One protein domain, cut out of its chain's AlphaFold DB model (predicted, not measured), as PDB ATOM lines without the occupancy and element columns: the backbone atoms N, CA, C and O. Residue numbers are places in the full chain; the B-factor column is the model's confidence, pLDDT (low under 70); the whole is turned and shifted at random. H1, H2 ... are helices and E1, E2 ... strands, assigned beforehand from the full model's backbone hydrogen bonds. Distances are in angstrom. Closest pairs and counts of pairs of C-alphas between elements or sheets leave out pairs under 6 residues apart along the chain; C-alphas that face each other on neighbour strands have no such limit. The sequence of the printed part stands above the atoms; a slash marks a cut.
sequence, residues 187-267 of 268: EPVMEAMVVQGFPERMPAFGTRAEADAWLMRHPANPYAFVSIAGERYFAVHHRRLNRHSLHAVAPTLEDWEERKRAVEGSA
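What this domain is: This is residues 187 to 267 of the 268 residues of an uncharacterized protein of Stigmatella aurantiaca (UniProt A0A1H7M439). A strongly twisted sheet has H1 over one face and H2 over the other; H3 follows E3, residues 258 to 267 sticking out. Along 81 printed residues come H1, H2, E1, E2, E3, H3; the class is mixed, the sheet E1-E2-E3 an antiparallel, back-and-forth meander. It is only just loose: radius of gyration of the C-alphas 14.1 A, spans 47 by 29 by 22 A.

Where its parts are: H1, residues 187 to 196, begins at C-alpha (44.136, 142.780, 10.570). H2 is 208 to 215, E1 223 to 228, E2 231 to 238, E3 243 to 248. H3, 249 to 265, 24.5 A long, ends at (54.421, 150.731, 25.289).

How they stand to each other: Across hairpins E1-E2 and E2-E3, N 226 to O 233 and N 236 to O 245 are 2.9 A. These and every helix O i to N i+4 pair are within hydrogen-bond range. H3 only grazes the sheet but touches H1, C-alphas 256 and 187 closest, 6.5 A.

The domain as a whole: The printed part has no cut; link H1-H2 is long; pLDDT is under 70 at 265 to 267.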
ATOM      1  N   GLU A 187      42.791 142.221  10.653       94.38
ATOM      2  CA  GLU A 187      44.136 142.780  10.570       94.38
ATOM      3  C   GLU A 187      45.234 141.723  10.766       94.38
ATOM      4  O   GLU A 187      46.119 141.652   9.911       94.38
ATOM      5  N   PRO A 188      45.167 140.823  11.771       92.38
ATOM      6  CA  PRO A 188      46.155 139.754  11.918       92.38
ATOM      7  C   PRO A 188      46.168 138.785  10.729       92.38
ATOM      8  O   PRO A 188      47.225 138.313  10.314       92.38
ATOM      9  N   VAL A 189      44.994 138.493  10.158       91.56
ATOM     10  CA  VAL A 189      44.867 137.603   8.992       91.56
ATOM     11  C   VAL A 189      45.457 138.273   7.754       91.56
ATOM     12  O   VAL A 189      46.216 137.653   7.013       91.56
ATOM     13  N   MET A 190      45.145 139.550   7.548       93.94
ATOM     14  CA  MET A 190      45.682 140.343   6.450       93.94
ATOM     15  C   MET A 190      47.206 140.454   6.536       93.94
ATOM     16  O   MET A 190      47.878 140.240   5.530       93.94
ATOM     17  N   GLU A 191      47.754 140.733   7.721       94.56
ATOM     18  CA  GLU A 191      49.198 140.766   7.972       94.56
ATOM     19  C   GLU A 191      49.848 139.431   7.582       94.56
ATOM     20  O   GLU A 191      50.777 139.408   6.773       94.56
ATOM     21  N   ALA A 192      49.309 138.308   8.069       92.19
ATOM     22  CA  ALA A 192      49.815 136.977   7.740       92.19
ATOM     23  C   ALA A 192      49.773 136.678   6.229       92.19
ATOM     24  O   ALA A 192      50.725 136.121   5.682       92.19
ATOM     25  N   MET A 193      48.702 137.077   5.538       91.31
ATOM     26  CA  MET A 193      48.558 136.899   4.088       91.31
ATOM     27  C   MET A 193      49.529 137.781   3.294       91.31
ATOM     28  O   MET A 193      50.108 137.330   2.311       91.31
ATOM     29  N   VAL A 194      49.758 139.026   3.720       93.38
ATOM     30  CA  VAL A 194      50.730 139.920   3.071       93.38
ATOM     31  C   VAL A 194      52.157 139.403   3.242       93.38
ATOM     32  O   VAL A 194      52.935 139.467   2.290       93.38
ATOM     33  N   VAL A 195      52.491 138.830   4.403       93.62
ATOM     34  CA  VAL A 195      53.795 138.183   4.646       93.62
ATOM     35  C   VAL A 195      54.033 137.004   3.698       93.62
ATOM     36  O   VAL A 195      55.158 136.807   3.242       93.62
ATOM     37  N   GLN A 196      52.990 136.244   3.354       90.75
ATOM     38  CA  GLN A 196      53.076 135.161   2.362       90.75
ATOM     39  C   GLN A 196      53.253 135.674   0.922       90.75
ATOM     40  O   GLN A 196      53.675 134.919   0.045       90.75
ATOM     41  N   GLY A 197      52.989 136.959   0.689       90.81
ATOM     42  CA  GLY A 197      53.122 137.623  -0.598       90.81
ATOM     43  C   GLY A 197      51.802 137.740  -1.355       90.81
ATOM     44  O   GLY A 197      50.836 137.012  -1.136       90.81
ATOM     45  N   PHE A 198      51.761 138.693  -2.285       89.94
ATOM     46  CA  PHE A 198      50.606 138.878  -3.157       89.94
ATOM     47  C   PHE A 198      50.605 137.848  -4.294       89.94
ATOM     48  O   PHE A 198      51.674 137.498  -4.803       89.94
ATOM     49  N   PRO A 199      49.422 137.413  -4.761       87.88
ATOM     50  CA  PRO A 199      49.329 136.567  -5.942       87.88
ATOM     51  C   PRO A 199      49.905 137.279  -7.175       87.88
ATOM     52  O   PRO A 199      49.709 138.482  -7.356       87.88
ATOM     53  N   GLU A 200      50.561 136.523  -8.066       84.44
ATOM     54  CA  GLU A 200      51.175 137.060  -9.298       84.44
ATOM     55  C   GLU A 200      50.172 137.798 -10.193       84.44
ATOM     56  O   GLU A 200      50.508 138.773 -10.866       84.44
ATOM     57  N   ARG A 201      48.926 137.313 -10.217       87.62
ATOM     58  CA  ARG A 201      47.816 137.922 -10.946       87.62
ATOM     59  C   ARG A 201      46.704 138.244  -9.973       87.62
ATOM     60  O   ARG A 201      46.028 137.354  -9.466       87.62
ATOM     61  N   MET A 202      46.512 139.534  -9.761       93.19
ATOM     62  CA  MET A 202      45.449 140.068  -8.932       93.19
ATOM     63  C   MET A 202      44.369 140.686  -9.830       93.19
ATOM     64  O   MET A 202      44.717 141.466 -10.724       93.19
ATOM     65  N   PRO A 203      43.078 140.366  -9.629       96.12
ATOM     66  CA  PRO A 203      41.988 141.061 -10.307       96.12
ATOM     67  C   PRO A 203      42.086 142.567 -10.056       96.12
ATOM     68  O   PRO A 203      42.306 142.983  -8.920       96.12
ATOM     69  N   ALA A 204      41.943 143.376 -11.103       97.12
ATOM     70  CA  ALA A 204      42.082 144.825 -11.027       97.12
ATOM     71  C   ALA A 204      40.853 145.517 -11.618       97.12
ATOM     72  O   ALA A 204      40.370 145.135 -12.684       97.12
ATOM     73  N   PHE A 205      40.380 146.546 -10.925       98.06
ATOM     74  CA  PHE A 205      39.157 147.275 -11.240       98.06
ATOM     75  C   PHE A 205      39.419 148.781 -11.205       98.06
ATOM     76  O   PHE A 205      40.255 149.260 -10.435       98.06
ATOM     77  N   GLY A 206      38.705 149.543 -12.033       97.62
ATOM     78  CA  GLY A 206      38.796 151.002 -12.033       97.62
ATOM     79  C   GLY A 206      38.029 151.622 -10.869       97.62
ATOM     80  O   GLY A 206      38.410 152.678 -10.370       97.62
ATOM     81  N   THR A 207      36.965 150.957 -10.410       97.81
ATOM     82  CA  THR A 207      36.112 151.450  -9.325       97.81
ATOM     83  C   THR A 207      35.729 150.356  -8.338       97.81
ATOM     84  O   THR A 207      35.751 149.162  -8.641       97.81
ATOM     85  N   ARG A 208      35.318 150.775  -7.139       95.94
ATOM     86  CA  ARG A 208      34.794 149.864  -6.122       95.94
ATOM     87  C   ARG A 208      33.532 149.129  -6.580       95.94
ATOM     88  O   ARG A 208      33.423 147.928  -6.370       95.94
ATOM     89  N   ALA A 209      32.624 149.823  -7.266       96.44
ATOM     90  CA  ALA A 209      31.390 149.224  -7.773       96.44
ATOM     91  C   ALA A 209      31.657 148.091  -8.782       96.44
ATOM     92  O   ALA A 209      30.961 147.076  -8.774       96.44
ATOM     93  N   GLU A 210      32.680 148.238  -9.630       97.50
ATOM     94  CA  GLU A 210      33.123 147.174 -10.540       97.50
ATOM     95  C   GLU A 210      33.655 145.956  -9.778       97.50
ATOM     96  O   GLU A 210      33.298 144.825 -10.116       97.50
ATOM     97  N   ALA A 211      34.471 146.186  -8.745       97.00
ATOM     98  CA  ALA A 211      35.011 145.124  -7.902       97.00
ATOM     99  C   ALA A 211      33.897 144.359  -7.173       97.00
ATOM    100  O   ALA A 211      33.856 143.131  -7.242       97.00
ATOM    101  N   ASP A 212      32.948 145.069  -6.555       95.00
ATOM    102  CA  ASP A 212      31.796 144.471  -5.871       95.00
ATOM    103  C   ASP A 212      30.955 143.619  -6.842       95.00
ATOM    104  O   ASP A 212      30.651 142.456  -6.571       95.00
ATOM    105  N   ALA A 213      30.641 144.145  -8.033       95.56
ATOM    106  CA  ALA A 213      29.885 143.412  -9.053       95.56
ATOM    107  C   ALA A 213      30.628 142.173  -9.596       95.56
ATOM    108  O   ALA A 213      30.005 141.216 -10.082       95.56
ATOM    109  N   TRP A 214      31.960 142.183  -9.566       96.38
ATOM    110  CA  TRP A 214      32.771 141.019  -9.907       96.38
ATOM    111  C   TRP A 214      32.789 139.989  -8.773       96.38
ATOM    112  O   TRP A 214      32.558 138.810  -9.051       96.38
ATOM    113  N   LEU A 215      32.971 140.425  -7.521       95.81
ATOM    114  CA  LEU A 215      33.014 139.578  -6.323       95.81
ATOM    115  C   LEU A 215      31.692 138.853  -6.056       95.81
ATOM    116  O   LEU A 215      31.703 137.706  -5.622       95.81
ATOM    117  N   MET A 216      30.552 139.445  -6.415       93.31
ATOM    118  CA  MET A 216      29.261 138.744  -6.351       93.31
ATOM    119  C   MET A 216      29.190 137.515  -7.272       93.31
ATOM    120  O   MET A 216      28.434 136.585  -7.004       93.31
ATOM    121  N   ARG A 217      29.959 137.501  -8.368       93.19
ATOM    122  CA  ARG A 217      30.033 136.373  -9.319       93.19
ATOM    123  C   ARG A 217      31.243 135.472  -9.081       93.19
ATOM    124  O   ARG A 217      31.229 134.325  -9.511       93.19
ATOM    125  N   HIS A 218      32.261 135.992  -8.405       92.44
ATOM    126  CA  HIS A 218      33.501 135.295  -8.073       92.44
ATOM    127  C   HIS A 218      33.799 135.511  -6.587       92.44
ATOM    128  O   HIS A 218      34.695 136.289  -6.248       92.44
ATOM    129  N   PRO A 219      33.017 134.889  -5.687       88.94
ATOM    130  CA  PRO A 219      33.170 135.154  -4.270       88.94
ATOM    131  C   PRO A 219      34.560 134.751  -3.786       88.94
ATOM    132  O   PRO A 219      35.057 133.679  -4.135       88.94
ATOM    133  N   ALA A 220      35.169 135.598  -2.955       85.81
ATOM    134  CA  ALA A 220      36.360 135.217  -2.207       85.81
ATOM    135  C   ALA A 220      36.090 133.943  -1.380       85.81
ATOM    136  O   ALA A 220      34.969 133.731  -0.902       85.81
ATOM    137  N   ASN A 221      37.104 133.092  -1.220       82.50
ATOM    138  CA  ASN A 221      36.972 131.837  -0.487       82.50
ATOM    139  C   ASN A 221      38.147 131.617   0.477       82.50
ATOM    140  O   ASN A 221      39.163 131.062   0.061       82.50
ATOM    141  N   PRO A 222      38.038 132.053   1.742       84.06
ATOM    142  CA  PRO A 222      37.193 133.154   2.239       84.06
ATOM    143  C   PRO A 222      37.744 134.544   1.886       84.06
ATOM    144  O   PRO A 222      37.022 135.542   1.984       84.06
ATOM    145  N   TYR A 223      39.007 134.606   1.461       91.62
ATOM    146  CA  TYR A 223      39.744 135.839   1.208       91.62
ATOM    147  C   TYR A 223      40.242 135.917  -0.233       91.62
ATOM    148  O   TYR A 223      40.482 134.901  -0.884       91.62
ATOM    149  N   ALA A 224      40.400 137.134  -0.741       93.25
ATOM    150  CA  ALA A 224      41.073 137.391  -2.007       93.25
ATOM    151  C   ALA A 224      41.709 138.780  -1.986       93.25
ATOM    152  O   ALA A 224      41.129 139.726  -1.458       93.25
ATOM    153  N   PHE A 225      42.870 138.932  -2.613       96.19
ATOM    154  CA  PHE A 225      43.387 140.260  -2.920       96.19
ATOM    155  C   PHE A 225      42.795 140.760  -4.237       96.19
ATOM    156  O   PHE A 225      42.679 140.001  -5.202       96.19
ATOM    157  N   VAL A 226      42.450 142.043  -4.283       97.12
ATOM    158  CA  VAL A 226      42.029 142.748  -5.500       97.12
ATOM    159  C   VAL A 226      42.708 144.113  -5.569       97.12
ATOM    160  O   VAL A 226      43.102 144.673  -4.546       97.12
ATOM    161  N   SER A 227      42.845 144.666  -6.772       97.56
ATOM    162  CA  SER A 227      43.229 146.062  -6.963       97.56
ATOM    163  C   SER A 227      42.031 146.904  -7.362       97.56
ATOM    164  O   SER A 227      41.263 146.512  -8.238       97.56
ATOM    165  N   ILE A 228      41.889 148.075  -6.752       98.12
ATOM    166  CA  ILE A 228      40.850 149.045  -7.089       98.12
ATOM    167  C   ILE A 228      41.535 150.392  -7.266       98.12
ATOM    168  O   ILE A 228      42.205 150.861  -6.352       98.12
ATOM    169  N   ALA A 229      41.416 150.986  -8.453       96.50
ATOM    170  CA  ALA A 229      42.065 152.253  -8.804       96.50
ATOM    171  C   ALA A 229      43.588 152.286  -8.518       96.50
ATOM    172  O   ALA A 229      44.150 153.334  -8.220       96.50
ATOM    173  N   GLY A 230      44.265 151.135  -8.617       94.69
ATOM    174  CA  GLY A 230      45.704 150.999  -8.356       94.69
ATOM    175  C   GLY A 230      46.078 150.739  -6.891       94.69
ATOM    176  O   GLY A 230      47.216 150.366  -6.616       94.69
ATOM    177  N   GLU A 231      45.132 150.846  -5.961       96.38
ATOM    178  CA  GLU A 231      45.319 150.469  -4.559       96.38
ATOM    179  C   GLU A 231      45.011 148.985  -4.340       96.38
ATOM    180  O   GLU A 231      44.271 148.375  -5.115       96.38
ATOM    181  N   ARG A 232      45.593 148.381  -3.295       97.06
ATOM    182  CA  ARG A 232      45.374 146.971  -2.939       97.06
ATOM    183  C   ARG A 232      44.325 146.853  -1.845       97.06
ATOM    184  O   ARG A 232      44.428 147.517  -0.816       97.06
ATOM    185  N   TYR A 233      43.386 145.943  -2.045       97.69
ATOM    186  CA  TYR A 233      42.324 145.627  -1.103       97.69
ATOM    187  C   TYR A 233      42.327 144.139  -0.773       97.69
ATOM    188  O   TYR A 233      42.598 143.291  -1.626       97.69
ATOM    189  N   PHE A 234      41.991 143.837   0.473       96.50
ATOM    190  CA  PHE A 234      41.705 142.504   0.972       96.50
ATOM    191  C   PHE A 234      40.186 142.316   1.005       96.50
ATOM    192  O   PHE A 234      39.481 142.933   1.808       96.50
ATOM    193  N   ALA A 235      39.677 141.513   0.077       96.81
ATOM    194  CA  ALA A 235      38.273 141.158  -0.021       96.81
ATOM    195  C   ALA A 235      37.971 139.970   0.892       96.81
ATOM    196  O   ALA A 235      38.645 138.943   0.834       96.81
ATOM    197  N   VAL A 236      36.920 140.101   1.695       95.50
ATOM    198  CA  VAL A 236      36.458 139.073   2.631       95.50
ATOM    199  C   VAL A 236      35.025 138.717   2.282       95.50
ATOM    200  O   VAL A 236      34.186 139.612   2.189       95.50
ATOM    201  N   HIS A 237      34.734 137.435   2.076       93.75
ATOM    202  CA  HIS A 237      33.385 136.971   1.762       93.75
ATOM    203  C   HIS A 237      32.623 136.542   3.018       93.75
ATOM    204  O   HIS A 237      32.999 135.608   3.723       93.75
ATOM    205  N   HIS A 238      31.482 137.185   3.250       91.56
ATOM    206  CA  HIS A 238      30.587 136.908   4.368       91.56
ATOM    207  C   HIS A 238      29.394 136.099   3.873       91.56
ATOM    208  O   HIS A 238      28.348 136.667   3.560       91.56
ATOM    209  N   ARG A 239      29.538 134.768   3.809       87.12
ATOM    210  CA  ARG A 239      28.502 133.856   3.273       87.12
ATOM    211  C   ARG A 239      27.115 134.112   3.878       87.12
ATOM    212  O   ARG A 239      26.144 134.230   3.140       87.12
ATOM    213  N   ARG A 240      27.030 134.286   5.205       85.81
ATOM    214  CA  ARG A 240      25.764 134.529   5.933       85.81
ATOM    215  C   ARG A 240      25.082 135.842   5.552       85.81
ATOM    216  O   ARG A 240      23.861 135.931   5.554       85.81
ATOM    217  N   LEU A 241      25.877 136.862   5.243       91.00
ATOM    218  CA  LEU A 241      25.395 138.194   4.880       91.00
ATOM    219  C   LEU A 241      25.273 138.370   3.359       91.00
ATOM    220  O   LEU A 241      24.854 139.436   2.912       91.00
ATOM    221  N   ASN A 242      25.657 137.347   2.583       90.06
ATOM    222  CA  ASN A 242      25.723 137.349   1.124       90.06
ATOM    223  C   ASN A 242      26.378 138.623   0.560       90.06
ATOM    224  O   ASN A 242      25.804 139.329  -0.270       90.06
ATOM    225  N   ARG A 243      27.562 138.958   1.081       92.31
ATOM    226  CA  ARG A 243      28.294 140.172   0.705       92.31
ATOM    227  C   ARG A 243      29.794 140.023   0.871       92.31
ATOM    228  O   ARG A 243      30.269 139.125   1.570       92.31
ATOM    229  N   HIS A 244      30.514 141.010   0.358       95.31
ATOM    230  CA  HIS A 244      31.934 141.193   0.614       95.31
ATOM    231  C   HIS A 244      32.180 142.432   1.474       95.31
ATOM    232  O   HIS A 244      31.355 143.348   1.537       95.31
ATOM    233  N   SER A 245      33.300 142.432   2.186       95.94
ATOM    234  CA  SER A 245      33.903 143.651   2.725       95.94
ATOM    235  C   SER A 245      35.263 143.850   2.079       95.94
ATOM    236  O   SER A 245      35.987 142.870   1.877       95.94
ATOM    237  N   LEU A 246      35.608 145.096   1.776       96.62
ATOM    238  CA  LEU A 246      36.859 145.466   1.120       96.62
ATOM    239  C   LEU A 246      37.718 146.299   2.067       96.62
ATOM    240  O   LEU A 246      37.396 147.446   2.355       96.62
ATOM    241  N   HIS A 247      38.835 145.733   2.512       96.44
ATOM    242  CA  HIS A 247      39.748 146.394   3.445       96.44
ATOM    243  C   HIS A 247      40.986 146.887   2.699       96.44
ATOM    244  O   HIS A 247      41.697 146.084   2.095       96.44
ATOM    245  N   ALA A 248      41.249 148.193   2.703       96.38
ATOM    246  CA  ALA A 248      42.434 148.754   2.052       96.38
ATOM    247  C   ALA A 248      43.703 148.284   2.779       96.38
ATOM    248  O   ALA A 248      43.849 148.527   3.973       96.38
ATOM    249  N   VAL A 249      44.621 147.612   2.077       96.50
ATOM    250  CA  VAL A 249      45.713 146.866   2.727       96.50
ATOM    251  C   VAL A 249      46.682 147.784   3.468       96.50
ATOM    252  O   VAL A 249      46.951 147.562   4.642       96.50
ATOM    253  N   ALA A 250      47.192 148.821   2.800       95.06
ATOM    254  CA  ALA A 250      48.191 149.716   3.384       95.06
ATOM    255  C   ALA A 250      47.691 150.444   4.650       95.06
ATOM    256  O   ALA A 250      48.269 150.205   5.709       95.06
ATOM    257  N   PRO A 251      46.601 151.240   4.606       94.62
ATOM    258  CA  PRO A 251      46.158 151.976   5.792       94.62
ATOM    259  C   PRO A 251      45.698 151.046   6.923       94.62
ATOM    260  O   PRO A 251      45.911 151.347   8.091       94.62
ATOM    261  N   THR A 252      45.120 149.883   6.601       93.88
ATOM    262  CA  THR A 252      44.699 148.917   7.628       93.88
ATOM    263  C   THR A 252      45.892 148.352   8.404       93.88
ATOM    264  O   THR A 252      45.808 148.179   9.619       93.88
ATOM    265  N   LEU A 253      47.003 148.055   7.719       94.88
ATOM    266  CA  LEU A 253      48.207 147.540   8.371       94.88
ATOM    267  C   LEU A 253      48.979 148.631   9.123       94.88
ATOM    268  O   LEU A 253      49.499 148.349  10.199       94.88
ATOM    269  N   GLU A 254      48.992 149.870   8.626       94.31
ATOM    270  CA  GLU A 254      49.564 151.017   9.349       94.31
ATOM    271  C   GLU A 254      48.864 151.232  10.704       94.31
ATOM    272  O   GLU A 254      49.523 151.257  11.751       94.31
ATOM    273  N   ASP A 255      47.527 151.275  10.703       92.00
ATOM    274  CA  ASP A 255      46.703 151.359  11.916       92.00
ATOM    275  C   ASP A 255      46.957 150.178  12.872       92.00
ATOM    276  O   ASP A 255      46.970 150.327  14.100       92.00
ATOM    277  N   TRP A 256      47.130 148.972  12.322       93.75
ATOM    278  CA  TRP A 256      47.383 147.762  13.104       93.75
ATOM    279  C   TRP A 256      48.742 147.802  13.807       93.75
ATOM    280  O   TRP A 256      48.841 147.489  14.997       93.75
ATOM    281  N   GLU A 257      49.787 148.237  13.108       93.62
ATOM    282  CA  GLU A 257      51.123 148.396  13.677       93.62
ATOM    283  C   GLU A 257      51.176 149.468  14.768       93.62
ATOM    284  O   GLU A 257      51.874 149.289  15.771       93.62
ATOM    285  N   GLU A 258      50.455 150.581  14.607       92.06
ATOM    286  CA  GLU A 258      50.357 151.612  15.645       92.06
ATOM    287  C   GLU A 258      49.714 151.062  16.922       92.06
ATOM    288  O   GLU A 258      50.217 151.281  18.027       92.06
ATOM    289  N   ARG A 259      48.648 150.272  16.783       89.06
ATOM    290  CA  ARG A 259      47.972 149.649  17.928       89.06
ATOM    291  C   ARG A 259      48.842 148.649  18.661       89.06
ATOM    292  O   ARG A 259      48.856 148.673  19.891       89.06
ATOM    293  N   LYS A 260      49.575 147.798  17.935       92.06
ATOM    294  CA  LYS A 260      50.526 146.863  18.554       92.06
ATOM    295  C   LYS A 260      51.541 147.619  19.416       92.06
ATOM    296  O   LYS A 260      51.685 147.309  20.595       92.06
ATOM    297  N   ARG A 261      52.121 148.697  18.875       92.06
ATOM    298  CA  ARG A 261      53.062 149.567  19.604       92.06
ATOM    299  C   ARG A 261      52.440 150.234  20.832       92.06
ATOM    300  O   ARG A 261      53.093 150.320  21.866       92.06
ATOM    301  N   ALA A 262      51.194 150.699  20.745       88.69
ATOM    302  CA  ALA A 262      50.512 151.332  21.875       88.69
ATOM    303  C   ALA A 262      50.261 150.358  23.040       88.69
ATOM    304  O   ALA A 262      50.364 150.747  24.204       88.69
ATOM    305  N   VAL A 263      49.954 149.091  22.740       84.44
ATOM    306  CA  VAL A 263      49.769 148.041  23.753       84.44
ATOM    307  C   VAL A 263      51.103 147.661  24.397       84.44
ATOM    308  O   VAL A 263      51.174 147.558  25.619       84.44
ATOM    309  N   GLU A 264      52.161 147.509  23.600       76.88
ATOM    310  CA  GLU A 264      53.509 147.180  24.082       76.88
ATOM    311  C   GLU A 264      54.108 148.305  24.940       76.88
ATOM    312  O   GLU A 264      54.630 148.042  26.018       76.88
ATOM    313  N   GLY A 265      53.949 149.568  24.529       69.56
ATOM    314  CA  GLY A 265      54.421 150.731  25.289       69.56
ATOM    315  C   GLY A 265      53.593 151.075  26.534       69.56
ATOM    316  O   GLY A 265      54.022 151.898  27.334       69.56
ATOM    317  N   SER A 266      52.416 150.464  26.715       62.44
ATOM    318  CA  SER A 266      51.604 150.598  27.939       62.44
ATOM    319  C   SER A 266      51.923 149.521  28.988       62.44
ATOM    320  O   SER A 266      51.324 149.524  30.064       62.44
ATOM    321  N   ALA A 267      52.810 148.576  28.661       56.47
ATOM    322  CA  ALA A 267      53.234 147.478  29.529       56.47
ATOM    323  C   ALA A 267      54.634 147.689  30.153       56.47
ATOM    324  O   ALA A 267      55.078 146.830  30.919       56.47
TER     325      ALA A 267